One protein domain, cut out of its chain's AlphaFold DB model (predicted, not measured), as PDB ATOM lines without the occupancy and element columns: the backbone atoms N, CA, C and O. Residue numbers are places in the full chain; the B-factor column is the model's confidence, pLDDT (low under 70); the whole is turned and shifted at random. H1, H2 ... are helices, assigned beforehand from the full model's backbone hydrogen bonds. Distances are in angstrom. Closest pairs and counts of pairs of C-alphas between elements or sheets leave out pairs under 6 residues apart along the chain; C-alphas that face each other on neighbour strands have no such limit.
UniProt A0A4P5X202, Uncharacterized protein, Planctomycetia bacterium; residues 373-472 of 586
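Overview. This is residues 373 to 472 of the 586 residues of an uncharacterized protein of Planctomycetia bacterium (UniProt A0A4P5X202). There is little regular structure here: three short helices are set round a body of long loops, H1 and H2 near each other on one side and H3 at the far end of the longest axis. After H3, residues 461 to 472 fold back toward the loops. The printed part has 100 residues, with three named helices in the order H1, H2, H3, no named strand, and 30 residues in named elements; the class is all helix. It is compact, with a radius of gyration of the C-alphas of 14.4 A and spans of 38 by 32 by 31 A.

Arrangement. H1, residues 383 to 393, and H2, residues 404 to 414, are close but not clearly touching; their closest C-alphas, of His 393 and Val 407, are 6.6 A apart. They run opposite ways at a steep tilt of 60 degrees. H3, residues 453 to 460, is apart from both. In H1, H2 and H3 every O i to N i+4 pair is within hydrogen-bond range.

Along the chain. H1 is 15.9 A long and begins at C-alpha 383 (8.759, -16.166, 12.764). H2 is 15.2 A long. H3 ends at C-alpha 460 (27.097, -0.613, 23.054).

Size, cuts and confidence. The C-alphas farthest apart, of Asn 431 and Gln 461, are 40.4 A apart. The printed part has no cut. The link H2 to H3 is long, 38 residues. Confidence is under 70 at residues 380 to 381, 417 to 419 and 446.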
ATOM      1  N   HIS A 373       9.182 -16.749  21.407       86.81
ATOM      2  CA  HIS A 373       8.424 -17.749  20.650       86.81
ATOM      3  C   HIS A 373       8.111 -18.958  21.541       86.81
ATOM      4  O   HIS A 373       6.950 -19.342  21.677       86.81
ATOM      5  N   HIS A 374       9.128 -19.472  22.240       84.12
ATOM      6  CA  HIS A 374       8.978 -20.570  23.187       84.12
ATOM      7  C   HIS A 374       7.994 -20.240  24.319       84.12
ATOM      8  O   HIS A 374       7.137 -21.063  24.638       84.12
ATOM      9  N   ALA A 375       8.061 -19.026  24.882       85.25
ATOM     10  CA  ALA A 375       7.149 -18.580  25.937       85.25
ATOM     11  C   ALA A 375       5.671 -18.569  25.500       85.25
ATOM     12  O   ALA A 375       4.788 -18.736  26.336       85.25
ATOM     13  N   LEU A 376       5.399 -18.414  24.202       84.69
ATOM     14  CA  LEU A 376       4.053 -18.478  23.627       84.69
ATOM     15  C   LEU A 376       3.663 -19.874  23.114       84.69
ATOM     16  O   LEU A 376       2.601 -20.031  22.515       84.69
ATOM     17  N   GLY A 377       4.509 -20.891  23.307       78.12
ATOM     18  CA  GLY A 377       4.293 -22.226  22.746       78.12
ATOM     19  C   GLY A 377       4.446 -22.286  21.221       78.12
ATOM     20  O   GLY A 377       3.973 -23.229  20.590       78.12
ATOM     21  N   VAL A 378       5.102 -21.289  20.623       79.38
ATOM     22  CA  VAL A 378       5.468 -21.257  19.204       79.38
ATOM     23  C   VAL A 378       6.862 -21.866  19.046       79.38
ATOM     24  O   VAL A 378       7.772 -21.575  19.824       79.38
ATOM     25  N   ASN A 379       7.051 -22.711  18.031       73.38
ATOM     26  CA  ASN A 379       8.365 -23.290  17.742       73.38
ATOM     27  C   ASN A 379       9.395 -22.183  17.478       73.38
ATOM     28  O   ASN A 379       9.155 -21.282  16.670       73.38
ATOM     29  N   GLU A 380      10.555 -22.270  18.134       66.62
ATOM     30  CA  GLU A 380      11.649 -21.334  17.886       66.62
ATOM     31  C   GLU A 380      12.066 -21.370  16.411       66.62
ATOM     32  O   GLU A 380      12.141 -22.426  15.782       66.62
ATOM     33  N   GLY A 381      12.288 -20.184  15.853       67.31
ATOM     34  CA  GLY A 381      12.631 -19.986  14.450       67.31
ATOM     35  C   GLY A 381      11.482 -20.010  13.452       67.31
ATOM     36  O   GLY A 381      11.716 -19.830  12.260       67.31
ATOM     37  N   ASN A 382      10.244 -20.161  13.922       81.19
ATOM     38  CA  ASN A 382       9.055 -19.987  13.100       81.19
ATOM     39  C   ASN A 382       8.476 -18.569  13.253       81.19
ATOM     40  O   ASN A 382       7.438 -18.373  13.889       81.19
ATOM     41  N   TRP A 383       9.168 -17.575  12.691       89.12
ATOM     42  CA  TRP A 383       8.759 -16.166  12.764       89.12
ATOM     43  C   TRP A 383       7.363 -15.914  12.166       89.12
ATOM     44  O   TRP A 383       6.619 -15.079  12.688       89.12
ATOM     45  N   THR A 384       6.963 -16.663  11.127       89.25
ATOM     46  CA  THR A 384       5.632 -16.527  10.510       89.25
ATOM     47  C   THR A 384       4.524 -16.928  11.470       89.25
ATOM     48  O   THR A 384       3.515 -16.238  11.541       89.25
ATOM     49  N   ALA A 385       4.719 -17.965  12.292       85.00
ATOM     50  CA  ALA A 385       3.720 -18.367  13.282       85.00
ATOM     51  C   ALA A 385       3.446 -17.271  14.325       85.00
ATOM     52  O   ALA A 385       2.305 -17.104  14.756       85.00
ATOM     53  N   LEU A 386       4.463 -16.493  14.711       87.75
ATOM     54  CA  LEU A 386       4.254 -15.336  15.579       87.75
ATOM     55  C   LEU A 386       3.500 -14.215  14.851       87.75
ATOM     56  O   LEU A 386       2.588 -13.618  15.424       87.75
ATOM     57  N   TRP A 387       3.858 -13.929  13.600       94.38
ATOM     58  CA  TRP A 387       3.156 -12.930  12.790       94.38
ATOM     59  C   TRP A 387       1.687 -13.301  12.564       94.38
ATOM     60  O   TRP A 387       0.816 -12.438  12.695       94.38
ATOM     61  N   ASP A 388       1.396 -14.574  12.306       86.19
ATOM     62  CA  ASP A 388       0.042 -15.106  12.158       86.19
ATOM     63  C   ASP A 388      -0.747 -15.001  13.464       86.19
ATOM     64  O   ASP A 388      -1.876 -14.510  13.451       86.19
ATOM     65  N   LEU A 389      -0.138 -15.366  14.600       85.06
ATOM     66  CA  LEU A 389      -0.748 -15.212  15.923       85.06
ATOM     67  C   LEU A 389      -1.140 -13.749  16.182       85.06
ATOM     68  O   LEU A 389      -2.276 -13.461  16.563       85.06
ATOM     69  N   LEU A 390      -0.227 -12.806  15.941       89.56
ATOM     70  CA  LEU A 390      -0.517 -11.381  16.113       89.56
ATOM     71  C   LEU A 390      -1.587 -10.896  15.130       89.56
ATOM     72  O   LEU A 390      -2.484 -10.160  15.529       89.56
ATOM     73  N   THR A 391      -1.541 -11.342  13.875       87.88
ATOM     74  CA  THR A 391      -2.535 -10.990  12.847       87.88
ATOM     75  C   THR A 391      -3.929 -11.504  13.193       87.88
ATOM     76  O   THR A 391      -4.916 -10.828  12.916       87.88
ATOM     77  N   GLN A 392      -4.023 -12.682  13.811       81.00
ATOM     78  CA  GLN A 392      -5.286 -13.290  14.217       81.00
ATOM     79  C   GLN A 392      -5.936 -12.563  15.403       81.00
ATOM     80  O   GLN A 392      -7.164 -12.519  15.485       81.00
ATOM     81  N   HIS A 393      -5.134 -12.025  16.326       78.12
ATOM     82  CA  HIS A 393      -5.630 -11.452  17.580       78.12
ATOM     83  C   HIS A 393      -5.697  -9.922  17.600       78.12
ATOM     84  O   HIS A 393      -6.492  -9.368  18.362       78.12
ATOM     85  N   ILE A 394      -4.876  -9.225  16.809       89.75
ATOM     86  CA  ILE A 394      -4.901  -7.762  16.737       89.75
ATOM     87  C   ILE A 394      -6.063  -7.303  15.863       89.75
ATOM     88  O   ILE A 394      -6.169  -7.641  14.687       89.75
ATOM     89  N   GLU A 395      -6.894  -6.451  16.442       81.25
ATOM     90  CA  GLU A 395      -7.962  -5.740  15.760       81.25
ATOM     91  C   GLU A 395      -7.561  -4.280  15.584       81.25
ATOM     92  O   GLU A 395      -7.113  -3.624  16.529       81.25
ATOM     93  N   ASP A 396      -7.756  -3.768  14.373       81.38
ATOM     94  CA  ASP A 396      -7.532  -2.375  14.020       81.38
ATOM     95  C   ASP A 396      -8.589  -1.922  13.021       81.38
ATOM     96  O   ASP A 396      -8.796  -2.572  11.997       81.38
ATOM     97  N   ASN A 397      -9.280  -0.824  13.312       72.44
ATOM     98  CA  ASN A 397     -10.382  -0.368  12.473       72.44
ATOM     99  C   ASN A 397     -10.056   0.915  11.694       72.44
ATOM    100  O   ASN A 397      -9.021   1.557  11.873       72.44
ATOM    101  N   ALA A 398     -10.996   1.338  10.844       77.00
ATOM    102  CA  ALA A 398     -10.867   2.539  10.014       77.00
ATOM    103  C   ALA A 398     -10.713   3.852  10.808       77.00
ATOM    104  O   ALA A 398     -10.385   4.882  10.228       77.00
ATOM    105  N   HIS A 399     -10.917   3.836  12.126       78.44
ATOM    106  CA  HIS A 399     -10.718   4.976  13.018       78.44
ATOM    107  C   HIS A 399      -9.456   4.837  13.882       78.44
ATOM    108  O   HIS A 399      -9.288   5.594  14.836       78.44
ATOM    109  N   ASN A 400      -8.558   3.899  13.552       86.00
ATOM    110  CA  ASN A 400      -7.383   3.520  14.337       86.00
ATOM    111  C   ASN A 400      -7.703   2.972  15.745       86.00
ATOM    112  O   ASN A 400      -6.770   2.784  16.537       86.00
ATOM    113  N   THR A 401      -8.969   2.716  16.089       84.25
ATOM    114  CA  THR A 401      -9.304   2.037  17.344       84.25
ATOM    115  C   THR A 401      -8.774   0.612  17.265       84.25
ATOM    116  O   THR A 401      -9.035  -0.087  16.289       84.25
ATOM    117  N   ASN A 402      -8.032   0.198  18.291       90.81
ATOM    118  CA  ASN A 402      -7.373  -1.101  18.326       90.81
ATOM    119  C   ASN A 402      -7.338  -1.707  19.727       90.81
ATOM    120  O   ASN A 402      -7.404  -0.990  20.732       90.81
ATOM    121  N   ASN A 403      -7.171  -3.027  19.766       90.62
ATOM    122  CA  ASN A 403      -7.204  -3.850  20.974       90.62
ATOM    123  C   ASN A 403      -5.804  -4.213  21.523       90.62
ATOM    124  O   ASN A 403      -5.690  -5.108  22.357       90.62
ATOM    125  N   ARG A 404      -4.725  -3.529  21.110       94.62
ATOM    126  CA  ARG A 404      -3.336  -3.946  21.410       94.62
ATOM    127  C   ARG A 404      -3.025  -4.188  22.891       94.62
ATOM    128  O   ARG A 404      -2.242  -5.074  23.208       94.62
ATOM    129  N   PHE A 405      -3.631  -3.421  23.802       93.88
ATOM    130  CA  PHE A 405      -3.435  -3.604  25.245       93.88
ATOM    131  C   PHE A 405      -4.116  -4.880  25.758       93.88
ATOM    132  O   PHE A 405      -3.574  -5.540  26.639       93.88
ATOM    133  N   VAL A 406      -5.264  -5.255  25.176       91.56
ATOM    134  CA  VAL A 406      -5.949  -6.530  25.450       91.56
ATOM    135  C   VAL A 406      -5.071  -7.687  24.983       91.56
ATOM    136  O   VAL A 406      -4.807  -8.609  25.750       91.56
ATOM    137  N   VAL A 407      -4.559  -7.608  23.751       90.81
ATOM    138  CA  VAL A 407      -3.680  -8.645  23.191       90.81
ATOM    139  C   VAL A 407      -2.412  -8.788  24.026       90.81
ATOM    140  O   VAL A 407      -2.084  -9.891  24.446       90.81
ATOM    141  N   ALA A 408      -1.745  -7.686  24.360       94.38
ATOM    142  CA  ALA A 408      -0.561  -7.720  25.211       94.38
ATOM    143  C   ALA A 408      -0.825  -8.308  26.603       94.38
ATOM    144  O   ALA A 408       0.002  -9.053  27.119       94.38
ATOM    145  N   ASN A 409      -1.982  -8.009  27.200       91.44
ATOM    146  CA  ASN A 409      -2.398  -8.613  28.462       91.44
ATOM    147  C   ASN A 409      -2.527 -10.141  28.344       91.44
ATOM    148  O   ASN A 409      -2.015 -10.862  29.195       91.44
ATOM    149  N   HIS A 410      -3.166 -10.642  27.282       89.88
ATOM    150  CA  HIS A 410      -3.297 -12.084  27.052       89.88
ATOM    151  C   HIS A 410      -1.952 -12.757  26.754       89.88
ATOM    152  O   HIS A 410      -1.692 -13.847  27.255       89.88
ATOM    153  N   LEU A 411      -1.079 -12.099  25.987       91.06
ATOM    154  CA  LEU A 411       0.260 -12.609  25.695       91.06
ATOM    155  C   LEU A 411       1.135 -12.672  26.955       91.06
ATOM    156  O   LEU A 411       1.831 -13.663  27.156       91.06
ATOM    157  N   ASN A 412       1.060 -11.666  27.831       91.38
ATOM    158  CA  ASN A 412       1.722 -11.715  29.136       91.38
ATOM    159  C   ASN A 412       1.212 -12.893  29.979       91.38
ATOM    160  O   ASN A 412       2.011 -13.628  30.546       91.38
ATOM    161  N   ALA A 413      -0.108 -13.112  30.019       87.44
ATOM    162  CA  ALA A 413      -0.702 -14.232  30.752       87.44
ATOM    163  C   ALA A 413      -0.228 -15.599  30.227       87.44
ATOM    164  O   ALA A 413       0.056 -16.504  31.010       87.44
ATOM    165  N   ALA A 414      -0.116 -15.741  28.901       84.38
ATOM    166  CA  ALA A 414       0.364 -16.962  28.258       84.38
ATOM    167  C   ALA A 414       1.846 -17.247  28.560       84.38
ATOM    168  O   ALA A 414       2.222 -18.405  28.723       84.38
ATOM    169  N   ALA A 415       2.668 -16.201  28.692       81.69
ATOM    170  CA  ALA A 415       4.104 -16.310  28.958       81.69
ATOM    171  C   ALA A 415       4.460 -16.723  30.403       81.69
ATOM    172  O   ALA A 415       5.631 -16.980  30.705       81.69
ATOM    173  N   GLY A 416       3.471 -16.796  31.299       75.06
ATOM    174  CA  GLY A 416       3.613 -17.309  32.659       75.06
ATOM    175  C   GLY A 416       3.240 -16.304  33.757       75.06
ATOM    176  O   GLY A 416       2.740 -15.218  33.487       75.06
ATOM    177  N   PRO A 417       3.472 -16.657  35.036       62.00
ATOM    178  CA  PRO A 417       2.977 -15.892  36.184       62.00
ATOM    179  C   PRO A 417       3.755 -14.593  36.463       62.00
ATOM    180  O   PRO A 417       3.365 -13.823  37.341       62.00
ATOM    181  N   ALA A 418       4.874 -14.358  35.771       66.31
ATOM    182  CA  ALA A 418       5.661 -13.141  35.927       66.31
ATOM    183  C   ALA A 418       4.941 -11.940  35.291       66.31
ATOM    184  O   ALA A 418       4.319 -12.056  34.240       66.31
ATOM    185  N   ALA A 419       5.045 -10.761  35.908       62.62
ATOM    186  CA  ALA A 419       4.486  -9.539  35.337       62.62
ATOM    187  C   ALA A 419       5.271  -9.129  34.078       62.62
ATOM    188  O   ALA A 419       6.408  -8.672  34.186       62.62
ATOM    189  N   GLY A 420       4.661  -9.262  32.900       76.81
ATOM    190  CA  GLY A 420       5.279  -8.901  31.623       76.81
ATOM    191  C   GLY A 420       5.287 -10.054  30.607       76.81
ATOM    192  O   GLY A 420       4.584 -11.040  30.804       76.81
ATOM    193  N   PRO A 421       6.055  -9.930  29.510       91.00
ATOM    194  CA  PRO A 421       7.077  -8.909  29.291       91.00
ATOM    195  C   PRO A 421       6.521  -7.539  28.883       91.00
ATOM    196  O   PRO A 421       7.159  -6.534  29.184       91.00
ATOM    197  N   PHE A 422       5.339  -7.456  28.263       95.25
ATOM    198  CA  PHE A 422       4.762  -6.171  27.863       95.25
ATOM    199  C   PHE A 422       4.422  -5.298  29.067       95.25
ATOM    200  O   PHE A 422       3.970  -5.792  30.101       95.25
ATOM    201  N   TRP A 423       4.585  -3.987  28.917       94.94
ATOM    202  CA  TRP A 423       4.282  -3.019  29.964       94.94
ATOM    203  C   TRP A 423       3.908  -1.654  29.389       94.94
ATOM    204  O   TRP A 423       4.156  -1.341  28.225       94.94
ATOM    205  N   GLY A 424       3.337  -0.804  30.237       94.44
ATOM    206  CA  GLY A 424       2.891   0.531  29.862       94.44
ATOM    207  C   GLY A 424       1.437   0.508  29.417       94.44
ATOM    208  O   GLY A 424       1.085  -0.069  28.394       94.44
ATOM    209  N   ARG A 425       0.577   1.179  30.180       91.94
ATOM    210  CA  ARG A 425      -0.849   1.319  29.862       91.94
ATOM    211  C   ARG A 425      -1.411   2.638  30.392       91.94
ATOM    212  O   ARG A 425      -0.831   3.202  31.324       91.94
ATOM    213  N   PRO A 426      -2.540   3.125  29.848       87.88
ATOM    214  CA  PRO A 426      -3.225   4.295  30.386       87.88
ATOM    215  C   PRO A 426      -3.605   4.134  31.868       87.88
ATOM    216  O   PRO A 426      -3.902   3.035  32.353       87.88
ATOM    217  N   GLN A 427      -3.621   5.254  32.596       84.69
ATOM    218  CA  GLN A 427      -4.051   5.293  33.996       84.69
ATOM    219  C   GLN A 427      -5.544   4.934  34.121       84.69
ATOM    220  O   GLN A 427      -6.338   5.233  33.233       84.69
ATOM    221  N   GLY A 428      -5.934   4.293  35.227       77.94
ATOM    222  CA  GLY A 428      -7.337   3.972  35.525       77.94
ATOM    223  C   GLY A 428      -7.876   2.693  34.870       77.94
ATOM    224  O   GLY A 428      -9.022   2.333  35.112       77.94
ATOM    225  N   GLN A 429      -7.065   1.979  34.083       79.00
ATOM    226  CA  GLN A 429      -7.462   0.742  33.388       79.00
ATOM    227  C   GLN A 429      -6.942  -0.539  34.068       79.00
ATOM    228  O   GLN A 429      -6.813  -1.578  33.430       79.00
ATOM    229  N   GLN A 430      -6.608  -0.492  35.362       75.81
ATOM    230  CA  GLN A 430      -5.999  -1.631  36.072       75.81
ATOM    231  C   GLN A 430      -6.893  -2.862  36.154       75.81
ATOM    232  O   GLN A 430      -6.389  -3.973  36.079       75.81
ATOM    233  N   ASN A 431      -8.205  -2.662  36.233       72.25
ATOM    234  CA  ASN A 431      -9.160  -3.762  36.314       72.25
ATOM    235  C   ASN A 431      -9.430  -4.406  34.942       72.25
ATOM    236  O   ASN A 431     -10.102  -5.426  34.885       72.25
ATOM    237  N   LEU A 432      -8.951  -3.799  33.848       78.25
ATOM    238  CA  LEU A 432      -9.132  -4.312  32.485       78.25
ATOM    239  C   LEU A 432      -7.958  -5.183  32.027       78.25
ATOM    240  O   LEU A 432      -8.126  -5.990  31.119       78.25
ATOM    241  N   TYR A 433      -6.778  -5.018  32.635       85.31
ATOM    242  CA  TYR A 433      -5.556  -5.703  32.218       85.31
ATOM    243  C   TYR A 433      -4.768  -6.205  33.433       85.31
ATOM    244  O   TYR A 433      -3.819  -5.562  33.890       85.31
ATOM    245  N   GLU A 434      -5.190  -7.351  33.965       85.75
ATOM    246  CA  GLU A 434      -4.591  -7.995  35.140       85.75
ATOM    247  C   GLU A 434      -3.091  -8.285  34.964       85.75
ATOM    248  O   GLU A 434      -2.295  -8.054  35.873       85.75
ATOM    249  N   HIS A 435      -2.693  -8.713  33.768       87.94
ATOM    250  CA  HIS A 435      -1.336  -9.151  33.447       87.94
ATOM    251  C   HIS A 435      -0.510  -8.081  32.723       87.94
ATOM    252  O   HIS A 435       0.640  -8.336  32.366       87.94
ATOM    253  N   LEU A 436      -1.047  -6.871  32.508       91.88
ATOM    254  CA  LEU A 436      -0.320  -5.763  31.881       91.88
ATOM    255  C   LEU A 436       0.097  -4.710  32.926       91.88
ATOM    256  O   LEU A 436      -0.717  -3.865  33.320       91.88
ATOM    257  N   PRO A 437       1.360  -4.699  33.384       91.19
ATOM    258  CA  PRO A 437       1.836  -3.698  34.330       91.19
ATOM    259  C   PRO A 437       1.871  -2.286  33.719       91.19
ATOM    260  O   PRO A 437       2.136  -2.089  32.533       91.19
ATOM    261  N   ALA A 438       1.620  -1.271  34.552       91.00
ATOM    262  CA  ALA A 438       1.667   0.134  34.131       91.00
ATOM    263  C   ALA A 438       3.097   0.641  33.898       91.00
ATOM    264  O   ALA A 438       3.307   1.539  33.089       91.00
ATOM    265  N   THR A 439       4.077   0.064  34.590       91.00
ATOM    266  CA  THR A 439       5.485   0.461  34.535       91.00
ATOM    267  C   THR A 439       6.353  -0.700  34.088       91.00
ATOM    268  O   THR A 439       5.968  -1.860  34.229       91.00
ATOM    269  N   ARG A 440       7.546  -0.372  33.588       91.62
ATOM    270  CA  ARG A 440       8.584  -1.344  33.247       91.62
ATOM    271  C   ARG A 440       8.829  -2.308  34.420       91.62
ATOM    272  O   ARG A 440       8.997  -1.824  35.544       91.62
ATOM    273  N   PRO A 441       8.831  -3.632  34.190       85.56
ATOM    274  CA  PRO A 441       9.164  -4.596  35.228       85.56
ATOM    275  C   PRO A 441      10.652  -4.495  35.585       85.56
ATOM    276  O   PRO A 441      11.489  -4.199  34.736       85.56
ATOM    277  N   ASN A 442      10.986  -4.744  36.853       78.62
ATOM    278  CA  ASN A 442      12.381  -4.733  37.311       78.62
ATOM    279  C   ASN A 442      13.170  -5.949  36.808       78.62
ATOM    280  O   ASN A 442      14.389  -5.885  36.693       78.62
ATOM    281  N   VAL A 443      12.470  -7.056  36.557       72.25
ATOM    282  CA  VAL A 443      13.030  -8.328  36.101       72.25
ATOM    283  C   VAL A 443      12.032  -8.921  35.112       72.25
ATOM    284  O   VAL A 443      10.835  -8.975  35.401       72.25
ATOM    285  N   TYR A 444      12.517  -9.314  33.941       78.19
ATOM    286  CA  TYR A 444      11.760 -10.129  32.992       78.19
ATOM    287  C   TYR A 444      11.879 -11.601  33.406       78.19
ATOM    288  O   TYR A 444      12.797 -11.944  34.142       78.19
ATOM    289  N   ASN A 445      10.960 -12.475  32.983       71.00
ATOM    290  CA  ASN A 445      11.080 -13.917  33.250       71.00
ATOM    291  C   ASN A 445      12.495 -14.408  32.862       71.00
ATOM    292  O   ASN A 445      13.033 -13.906  31.878       71.00
ATOM    293  N   ASP A 446      13.086 -15.363  33.595       64.62
ATOM    294  CA  ASP A 446      14.510 -15.757  33.498       64.62
ATOM    295  C   ASP A 446      14.965 -16.135  32.069       64.62
ATOM    296  O   ASP A 446      16.156 -16.136  31.767       64.62
ATOM    297  N   ASN A 447      14.010 -16.408  31.176       72.62
ATOM    298  CA  ASN A 447      14.225 -16.785  29.781       72.62
ATOM    299  C   ASN A 447      13.894 -15.684  28.749       72.62
ATOM    300  O   ASN A 447      13.954 -15.955  27.553       72.62
ATOM    301  N   LEU A 448      13.513 -14.470  29.167       85.88
ATOM    302  CA  LEU A 448      13.137 -13.368  28.272       85.88
ATOM    303  C   LEU A 448      14.030 -12.145  28.482       85.88
ATOM    304  O   LEU A 448      14.047 -11.540  29.553       85.88
ATOM    305  N   ALA A 449      14.727 -11.734  27.426       89.44
ATOM    306  CA  ALA A 449      15.487 -10.491  27.425       89.44
ATOM    307  C   ALA A 449      14.583  -9.270  27.175       89.44
ATOM    308  O   ALA A 449      13.551  -9.340  26.506       89.44
ATOM    309  N   GLU A 450      14.993  -8.108  27.685       90.94
ATOM    310  CA  GLU A 450      14.290  -6.845  27.431       90.94
ATOM    311  C   GLU A 450      14.481  -6.322  25.997       90.94
ATOM    312  O   GLU A 450      13.605  -5.654  25.438       90.94
ATOM    313  N   PHE A 451      15.656  -6.588  25.438       93.44
ATOM    314  CA  PHE A 451      16.160  -6.039  24.188       93.44
ATOM    315  C   PHE A 451      16.557  -7.184  23.263       93.44
ATOM    316  O   PHE A 451      17.050  -8.209  23.741       93.44
ATOM    317  N   ARG A 452      16.360  -7.012  21.953       93.75
ATOM    318  CA  ARG A 452      16.911  -7.932  20.956       93.75
ATOM    319  C   ARG A 452      18.406  -7.684  20.829       93.75
ATOM    320  O   ARG A 452      18.932  -6.661  21.282       93.75
ATOM    321  N   GLN A 453      19.101  -8.587  20.154       91.31
ATOM    322  CA  GLN A 453      20.539  -8.474  19.961       91.31
ATOM    323  C   GLN A 453      20.942  -7.179  19.229       91.31
ATOM    324  O   GLN A 453      21.984  -6.596  19.545       91.31
ATOM    325  N   ILE A 454      20.111  -6.694  18.299       91.38
ATOM    326  CA  ILE A 454      20.330  -5.413  17.615       91.38
ATOM    327  C   ILE A 454      20.252  -4.225  18.585       91.38
ATOM    328  O   ILE A 454      21.151  -3.388  18.596       91.38
ATOM    329  N   GLU A 455      19.259  -4.165  19.479       93.88
ATOM    330  CA  GLU A 455      19.190  -3.083  20.469       93.88
ATOM    331  C   GLU A 455      20.374  -3.104  21.435       93.88
ATOM    332  O   GLU A 455      20.891  -2.044  21.787       93.88
ATOM    333  N   VAL A 456      20.825  -4.290  21.851       92.19
ATOM    334  CA  VAL A 456      22.025  -4.433  22.690       92.19
ATOM    335  C   VAL A 456      23.260  -3.902  21.957       92.19
ATOM    336  O   VAL A 456      24.071  -3.190  22.549       92.19
ATOM    337  N   THR A 457      23.385  -4.199  20.661       90.00
ATOM    338  CA  THR A 457      24.482  -3.709  19.810       90.00
ATOM    339  C   THR A 457      24.447  -2.182  19.702       90.00
ATOM    340  O   THR A 457      25.449  -1.518  19.964       90.00
ATOM    341  N   LEU A 458      23.273  -1.608  19.436       91.06
ATOM    342  CA  LEU A 458      23.050  -0.162  19.408       91.06
ATOM    343  C   LEU A 458      23.410   0.513  20.745       91.06
ATOM    344  O   LEU A 458      24.074   1.551  20.757       91.06
ATOM    345  N   GLN A 459      23.041  -0.091  21.877       92.81
ATOM    346  CA  GLN A 459      23.401   0.403  23.214       92.81
ATOM    347  C   GLN A 459      24.908   0.434  23.447       92.81
ATOM    348  O   GLN A 459      25.426   1.418  23.978       92.81
ATOM    349  N   GLN A 460      25.632  -0.588  22.990       90.75
ATOM    350  CA  GLN A 460      27.097  -0.613  23.054       90.75
ATOM    351  C   GLN A 460      27.742   0.480  22.188       90.75
ATOM    352  O   GLN A 460      28.817   0.975  22.522       90.75
ATOM    353  N   GLN A 461      27.064   0.911  21.123       88.81
ATOM    354  CA  GLN A 461      27.463   2.045  20.284       88.81
ATOM    355  C   GLN A 461      27.019   3.413  20.848       88.81
ATOM    356  O   GLN A 461      27.197   4.442  20.196       88.81
ATOM    357  N   GLY A 462      26.431   3.458  22.050       91.25
ATOM    358  CA  GLY A 462      25.971   4.693  22.694       91.25
ATOM    359  C   GLY A 462      24.611   5.202  22.205       91.25
ATOM    360  O   GLY A 462      24.253   6.353  22.469       91.25
ATOM    361  N   ARG A 463      23.845   4.366  21.499       90.81
ATOM    362  CA  ARG A 463      22.486   4.656  21.023       90.81
ATOM    363  C   ARG A 463      21.461   4.000  21.953       90.81
ATOM    364  O   ARG A 463      21.686   2.918  22.465       90.81
ATOM    365  N   TRP A 464      20.311   4.631  22.177       91.31
ATOM    366  CA  TRP A 464      19.357   4.180  23.207       91.31
ATOM    367  C   TRP A 464      17.971   3.871  22.626       91.31
ATOM    368  O   TRP A 464      17.028   4.638  22.859       91.31
ATOM    369  N   PRO A 465      17.824   2.777  21.852       92.88
ATOM    370  CA  PRO A 465      16.520   2.344  21.364       92.88
ATOM    371  C   PRO A 465      15.595   1.964  22.529       92.88
ATOM    372  O   PRO A 465      16.039   1.586  23.618       92.88
ATOM    373  N   LYS A 466      14.285   2.098  22.310       94.56
ATOM    374  CA  LYS A 466      13.265   1.706  23.290       94.56
ATOM    375  C   LYS A 466      12.984   0.213  23.190       94.56
ATOM    376  O   LYS A 466      13.135  -0.379  22.130       94.56
ATOM    377  N   SER A 467      12.565  -0.381  24.303       95.12
ATOM    378  CA  SER A 467      12.214  -1.800  24.333       95.12
ATOM    379  C   SER A 467      10.944  -2.061  23.516       95.12
ATOM    380  O   SER A 467       9.952  -1.338  23.651       95.12
ATOM    381  N   VAL A 468      10.947  -3.149  22.742       96.62
ATOM    382  CA  VAL A 468       9.762  -3.681  22.040       96.62
ATOM    383  C   VAL A 468       8.644  -4.108  23.005       96.62
ATOM    384  O   VAL A 468       7.512  -4.352  22.601       96.62
ATOM    385  N   TRP A 469       8.919  -4.154  24.308       96.38
ATOM    386  CA  TRP A 469       7.924  -4.434  25.337       96.38
ATOM    387  C   TRP A 469       7.139  -3.194  25.799       96.38
ATOM    388  O   TRP A 469       6.115  -3.334  26.469       96.38
ATOM    389  N   GLN A 470       7.587  -1.980  25.453       96.81
ATOM    390  CA  GLN A 470       6.958  -0.730  25.884       96.81
ATOM    391  C   GLN A 470       5.741  -0.373  25.013       96.81
ATOM    392  O   GLN A 470       5.884   0.010  23.852       96.81
ATOM    393  N   LEU A 471       4.538  -0.399  25.591       97.31
ATOM    394  CA  LEU A 471       3.282  -0.132  24.877       97.31
ATOM    395  C   LEU A 471       2.722   1.279  25.071       97.31
ATOM    396  O   LEU A 471       1.846   1.714  24.320       97.31
ATOM    397  N   PHE A 472       3.189   2.021  26.067       93.38
ATOM    398  CA  PHE A 472       2.668   3.356  26.350       93.38
ATOM    399  C   PHE A 472       3.788   4.329  26.711       93.38
ATOM    400  O   PHE A 472       4.939   3.923  26.876       93.38
TER     401      PHE A 472